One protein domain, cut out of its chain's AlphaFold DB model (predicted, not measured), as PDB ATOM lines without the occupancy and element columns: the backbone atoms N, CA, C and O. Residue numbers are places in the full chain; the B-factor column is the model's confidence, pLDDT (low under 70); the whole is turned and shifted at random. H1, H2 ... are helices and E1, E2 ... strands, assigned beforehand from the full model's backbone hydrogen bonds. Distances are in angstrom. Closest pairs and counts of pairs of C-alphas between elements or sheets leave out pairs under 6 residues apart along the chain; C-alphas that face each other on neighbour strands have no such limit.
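AT A GLANCE: This is residues 29 to 50 and 75 to 92 of the 171 residues of an uncharacterized protein of Jatropha curcas (UniProt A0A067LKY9). Two long strands, E1 and E2, run side by side as a narrow antiparallel ribbon, with the small helix H1 at the end where E1 begins and E2 ends. The ribbon makes the length of the domain, E2 bends by 74 degrees on its way along it, and the cut in the chain is at the end of the ribbon far from H1. The printed part has 40 residues, with one named helix and two named strands in the order H1, E1, E2; the sheet has the order E1 - E2 and is antiparallel, and the class is mostly strand. The whole is extended, with a radius of gyration of the C-alphas of 14.4 A, and its C-alphas span 45 by 21 by 11 A along their three main axes, a rod.

IN THESE COORDINATES: The printed part begins at Asp 29, and H1 follows as residues 30 to 33, Ile 30 to Thr 33, starting with C-alpha 30 at (29.290, -30.464, 50.993). After a tight link of 4 residues comes E1, residues 38 to 48, Ile 38 to Arg 48. It measures 32.3 A from its first C-alpha, at (34.295, -24.603, 44.686), to its last, at (58.857, -44.927, 50.004). Residues 49 and 50 follow, and then the cut. The print takes up again at Ser 75, and E2 is residues 76 to 88, Tyr 76 to Ser 88. With 13 residues it is the longest strand by residues, and it measures 30.2 A from its first to its last C-alpha; C-alpha 88 is at (36.951, -23.876, 41.293). Residues 89 to 92 come after it.

HOW THE PARTS SIT: E1 and E2 are antiparallel neighbours, with 160 degrees between their N-to-C directions. Where E1 begins, C-alphas 38 and 88 face each other at 4.4 A, and N 39 and O 87 are within hydrogen-bond range at 2.8 A. Farther along, C-alphas 42 and 84 face each other at 4.9 A. The next pair of C-alphas that face each other is 43 and 81, at 5.8 A; Asn 82, where E2 bends by 74 degrees, and Ser 83 come between 81 and 84 in the chain. Beyond the bend, C-alphas 44 and 80 face each other at 3.9 A, and N 45 and O 79 are within hydrogen-bond range at 2.9 A. Where E1 ends, C-alphas 48 and 76 face each other at 4.4 A. H1 and E1 have 1 pair of C-alphas within 8 A, the closest, those of Thr 33 and Leu 39, at 6.6 A; their centres are 19.4 A from each other. H1 and E2 are apart. H1 is too short for any pair of O i and N i+4 inside it, and its 1 pair of O i and N i+3 is not within hydrogen-bond range.

THE WHOLE: The two C-alphas farthest apart in the domain, those of Asn 50 and Asp 92, are 46.6 A apart, while those of the first and last printed residues, Asp 29 and Asp 92, are 22.6 A apart. Residues 51 to 74 are cut out and not printed, and C-alphas 50 and 75 are 8.2 A apart across the cut. The link from E1 to E2 is the link across the cut, and of the links that are printed whole, the one from H1 to E1 is tight. The mean pLDDT of the printed part is 81.5. It is under 70 at residues 29 to 36 and 91 to 92; the mean is 52 for H1, 92 for E1 and 93 for E2.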
ATOM      1  N   ASP A  29      29.491 -30.156  55.426       49.16
ATOM      2  CA  ASP A  29      29.548 -28.986  54.548       49.16
ATOM      3  C   ASP A  29      29.785 -29.196  53.036       49.16
ATOM      4  O   ASP A  29      30.384 -28.371  52.346       49.16
ATOM      5  N   ILE A  30      29.286 -30.297  52.463       55.72
ATOM      6  CA  ILE A  30      29.290 -30.464  50.993       55.72
ATOM      7  C   ILE A  30      28.151 -29.655  50.337       55.72
ATOM      8  O   ILE A  30      28.221 -29.338  49.151       55.72
ATOM      9  N   GLU A  31      27.124 -29.275  51.100       52.03
ATOM     10  CA  GLU A  31      25.907 -28.653  50.564       52.03
ATOM     11  C   GLU A  31      26.075 -27.150  50.254       52.03
ATOM     12  O   GLU A  31      25.532 -26.687  49.253       52.03
ATOM     13  N   GLU A  32      26.907 -26.397  50.993       50.69
ATOM     14  CA  GLU A  32      27.083 -24.943  50.773       50.69
ATOM     15  C   GLU A  32      28.077 -24.608  49.635       50.69
ATOM     16  O   GLU A  32      28.002 -23.558  48.990       50.69
ATOM     17  N   THR A  33      29.012 -25.510  49.315       51.31
ATOM     18  CA  THR A  33      30.127 -25.181  48.400       51.31
ATOM     19  C   THR A  33      29.823 -25.422  46.912       51.31
ATOM     20  O   THR A  33      30.507 -24.881  46.033       51.31
ATOM     21  N   VAL A  34      28.764 -26.180  46.603       55.69
ATOM     22  CA  VAL A  34      28.332 -26.446  45.217       55.69
ATOM     23  C   VAL A  34      27.732 -25.194  44.565       55.69
ATOM     24  O   VAL A  34      27.907 -24.998  43.362       55.69
ATOM     25  N   GLU A  35      27.118 -24.296  45.340       57.22
ATOM     26  CA  GLU A  35      26.520 -23.053  44.822       57.22
ATOM     27  C   GLU A  35      27.567 -22.024  44.362       57.22
ATOM     28  O   GLU A  35      27.341 -21.294  43.398       57.22
ATOM     29  N   LYS A  36      28.749 -22.001  44.995       66.44
ATOM     30  CA  LYS A  36      29.895 -21.160  44.587       66.44
ATOM     31  C   LYS A  36      30.828 -21.839  43.585       66.44
ATOM     32  O   LYS A  36      31.813 -21.229  43.174       66.44
ATOM     33  N   GLY A  37      30.540 -23.085  43.203       80.62
ATOM     34  CA  GLY A  37      31.373 -23.855  42.288       80.62
ATOM     35  C   GLY A  37      32.789 -24.048  42.821       80.62
ATOM     36  O   GLY A  37      33.740 -23.910  42.065       80.62
ATOM     37  N   ILE A  38      32.971 -24.311  44.117       87.38
ATOM     38  CA  ILE A  38      34.295 -24.603  44.686       87.38
ATOM     39  C   ILE A  38      34.232 -25.966  45.368       87.38
ATOM     40  O   ILE A  38      33.335 -26.230  46.157       87.38
ATOM     41  N   LEU A  39      35.187 -26.840  45.069       89.00
ATOM     42  CA  LEU A  39      35.271 -28.179  45.640       89.00
ATOM     43  C   LEU A  39      36.533 -28.292  46.498       89.00
ATOM     44  O   LEU A  39      37.635 -28.126  45.963       89.00
ATOM     45  N   PRO A  40      36.411 -28.559  47.808       90.94
ATOM     46  CA  PRO A  40      37.560 -28.919  48.622       90.94
ATOM     47  C   PRO A  40      38.020 -30.333  48.243       90.94
ATOM     48  O   PRO A  40      37.248 -31.290  48.293       90.94
ATOM     49  N   VAL A  41      39.282 -30.472  47.845       92.12
ATOM     50  CA  VAL A  41      39.920 -31.756  47.548       92.12
ATOM     51  C   VAL A  41      41.142 -31.937  48.427       92.12
ATOM     52  O   VAL A  41      41.978 -31.046  48.572       92.12
ATOM     53  N   ARG A  42      41.268 -33.125  49.008       94.50
ATOM     54  CA  ARG A  42      42.394 -33.462  49.867       94.50
ATOM     55  C   ARG A  42      43.418 -34.246  49.055       94.50
ATOM     56  O   ARG A  42      43.115 -35.321  48.543       94.50
ATOM     57  N   LEU A  43      44.615 -33.684  48.901       94.00
ATOM     58  CA  LEU A  43      45.715 -34.315  48.169       94.00
ATOM     59  C   LEU A  43      46.671 -35.027  49.126       94.00
ATOM     60  O   LEU A  43      46.736 -34.735  50.318       94.00
ATOM     61  N   GLY A  44      47.447 -35.956  48.589       94.50
ATOM     62  CA  GLY A  44      48.417 -36.739  49.340       94.50
ATOM     63  C   GLY A  44      49.649 -37.042  48.509       94.50
ATOM     64  O   GLY A  44      49.683 -36.784  47.305       94.50
ATOM     65  N   LYS A  45      50.671 -37.570  49.174       93.81
ATOM     66  CA  LYS A  45      51.971 -37.882  48.576       93.81
ATOM     67  C   LYS A  45      52.347 -39.333  48.822       93.81
ATOM     68  O   LYS A  45      51.991 -39.909  49.848       93.81
ATOM     69  N   PHE A  46      53.110 -39.899  47.897       92.56
ATOM     70  CA  PHE A  46      53.713 -41.211  48.071       92.56
ATOM     71  C   PHE A  46      55.010 -41.077  48.874       92.56
ATOM     72  O   PHE A  46      55.867 -40.260  48.543       92.56
ATOM     73  N   ARG A  47      55.151 -41.868  49.939       91.38
ATOM     74  CA  ARG A  47      56.412 -42.057  50.672       91.38
ATOM     75  C   ARG A  47      56.933 -43.461  50.403       91.38
ATOM     76  O   ARG A  47      56.140 -44.401  50.420       91.38
ATOM     77  N   ARG A  48      58.233 -43.606  50.135       88.44
ATOM     78  CA  ARG A  48      58.857 -44.927  50.004       88.44
ATOM     79  C   ARG A  48      58.746 -45.640  51.351       88.44
ATOM     80  O   ARG A  48      59.029 -45.034  52.387       88.44
ATOM     81  N   LEU A  49      58.281 -46.883  51.329       84.94
ATOM     82  CA  LEU A  49      58.297 -47.755  52.495       84.94
ATOM     83  C   LEU A  49      59.731 -48.294  52.602       84.94
ATOM     84  O   LEU A  49      60.069 -49.257  51.926       84.94
ATOM     85  N   ASN A  50      60.606 -47.587  53.319       73.50
ATOM     86  CA  ASN A  50      61.919 -48.133  53.651       73.50
ATOM     87  C   ASN A  50      61.715 -49.033  54.869       73.50
ATOM     88  O   ASN A  50      61.344 -48.521  55.927       73.50
ATOM     89  N   SER A  75      57.900 -50.256  46.541       88.06
ATOM     90  CA  SER A  75      56.824 -50.171  47.544       88.06
ATOM     91  C   SER A  75      56.674 -48.748  48.094       88.06
ATOM     92  O   SER A  75      57.608 -48.184  48.669       88.06
ATOM     93  N   TYR A  76      55.484 -48.157  47.943       91.75
ATOM     94  CA  TYR A  76      55.162 -46.819  48.456       91.75
ATOM     95  C   TYR A  76      53.868 -46.843  49.244       91.75
ATOM     96  O   TYR A  76      52.902 -47.510  48.879       91.75
ATOM     97  N   GLN A  77      53.825 -46.020  50.281       94.25
ATOM     98  CA  GLN A  77      52.616 -45.723  51.021       94.25
ATOM     99  C   GLN A  77      52.080 -44.359  50.599       94.25
ATOM    100  O   GLN A  77      52.813 -43.368  50.563       94.25
ATOM    101  N   TYR A  78      50.782 -44.289  50.325       94.69
ATOM    102  CA  TYR A  78      50.104 -43.017  50.134       94.69
ATOM    103  C   TYR A  78      49.768 -42.388  51.487       94.69
ATOM    104  O   TYR A  78      49.188 -43.033  52.361       94.69
ATOM    105  N   VAL A  79      50.122 -41.118  51.654       95.00
ATOM    106  CA  VAL A  79      49.811 -40.337  52.851       95.00
ATOM    107  C   VAL A  79      48.991 -39.133  52.443       95.00
ATOM    108  O   VAL A  79      49.475 -38.253  51.730       95.00
ATOM    109  N   LEU A  80      47.753 -39.091  52.922       95.69
ATOM    110  CA  LEU A  80      46.821 -38.006  52.662       95.69
ATOM    111  C   LEU A  80      47.194 -36.772  53.502       95.69
ATOM    112  O   LEU A  80      47.167 -36.821  54.732       95.69
ATOM    113  N   GLY A  81      47.528 -35.652  52.861       92.75
ATOM    114  CA  GLY A  81      47.876 -34.404  53.549       92.75
ATOM    115  C   GLY A  81      46.652 -33.763  54.196       92.75
ATOM    116  O   GLY A  81      45.563 -33.897  53.667       92.75
ATOM    117  N   ASN A  82      46.796 -33.078  55.332       92.25
ATOM    118  CA  ASN A  82      45.674 -32.458  56.067       92.25
ATOM    119  C   ASN A  82      45.172 -31.135  55.451       92.25
ATOM    120  O   ASN A  82      44.385 -30.433  56.073       92.25
ATOM    121  N   SER A  83      45.665 -30.765  54.270       91.06
ATOM    122  CA  SER A  83      45.316 -29.522  53.586       91.06
ATOM    123  C   SER A  83      44.183 -29.743  52.590       91.06
ATOM    124  O   SER A  83      44.297 -30.612  51.720       91.06
ATOM    125  N   ASP A  84      43.165 -28.893  52.651       91.81
ATOM    126  CA  ASP A  84      42.078 -28.878  51.678       91.81
ATOM    127  C   ASP A  84      42.400 -27.900  50.544       91.81
ATOM    128  O   ASP A  84      42.425 -26.679  50.716       91.81
ATOM    129  N   LEU A  85      42.674 -28.444  49.360       92.38
ATOM    130  CA  LEU A  85      42.856 -27.662  48.145       92.38
ATOM    131  C   LEU A  85      41.481 -27.290  47.590       92.38
ATOM    132  O   LEU A  85      40.677 -28.154  47.265       92.38
ATOM    133  N   ARG A  86      41.207 -25.996  47.442       92.38
ATOM    134  CA  ARG A  86      39.942 -25.511  46.884       92.38
ATOM    135  C   ARG A  86      40.058 -25.393  45.369       92.38
ATOM    136  O   ARG A  86      40.794 -24.543  44.873       92.38
ATOM    137  N   VAL A  87      39.337 -26.235  44.637       91.06
ATOM    138  CA  VAL A  87      39.313 -26.223  43.170       91.06
ATOM    139  C   VAL A  87      38.023 -25.568  42.700       91.06
ATOM    140  O   VAL A  87      36.937 -26.031  43.038       91.06
ATOM    141  N   SER A  88      38.120 -24.495  41.918       89.75
ATOM    142  CA  SER A  88      36.951 -23.876  41.293       89.75
ATOM    143  C   SER A  88      36.425 -24.759  40.158       89.75
ATOM    144  O   SER A  88      37.092 -24.944  39.140       89.75
ATOM    145  N   LEU A  89      35.218 -25.284  40.315       82.19
ATOM    146  CA  LEU A  89      34.433 -25.909  39.267       82.19
ATOM    147  C   LEU A  89      33.657 -24.819  38.516       82.19
ATOM    148  O   LEU A  89      32.591 -24.382  38.947       82.19
ATOM    149  N   CYS A  90      34.181 -24.387  37.370       73.75
ATOM    150  CA  CYS A  90      33.421 -23.537  36.460       73.75
ATOM    151  C   CYS A  90      32.291 -24.365  35.832       73.75
ATOM    152  O   CYS A  90      32.486 -25.094  34.861       73.75
ATOM    153  N   THR A  91      31.099 -24.271  36.407       65.94
ATOM    154  CA  THR A  91      29.856 -24.686  35.757       65.94
ATOM    155  C   THR A  91      29.286 -23.452  35.066       65.94
ATOM    156  O   THR A  91      28.325 -22.842  35.536       65.94
ATOM    157  N   ASP A  92      29.899 -23.067  33.946       58.41
ATOM    158  CA  ASP A  92      29.263 -22.143  33.015       58.41
ATOM    159  C   ASP A  92      28.050 -22.851  32.394       58.41
ATOM    160  O   ASP A  92      28.131 -23.586  31.411       58.41
TER     161      ASP A  92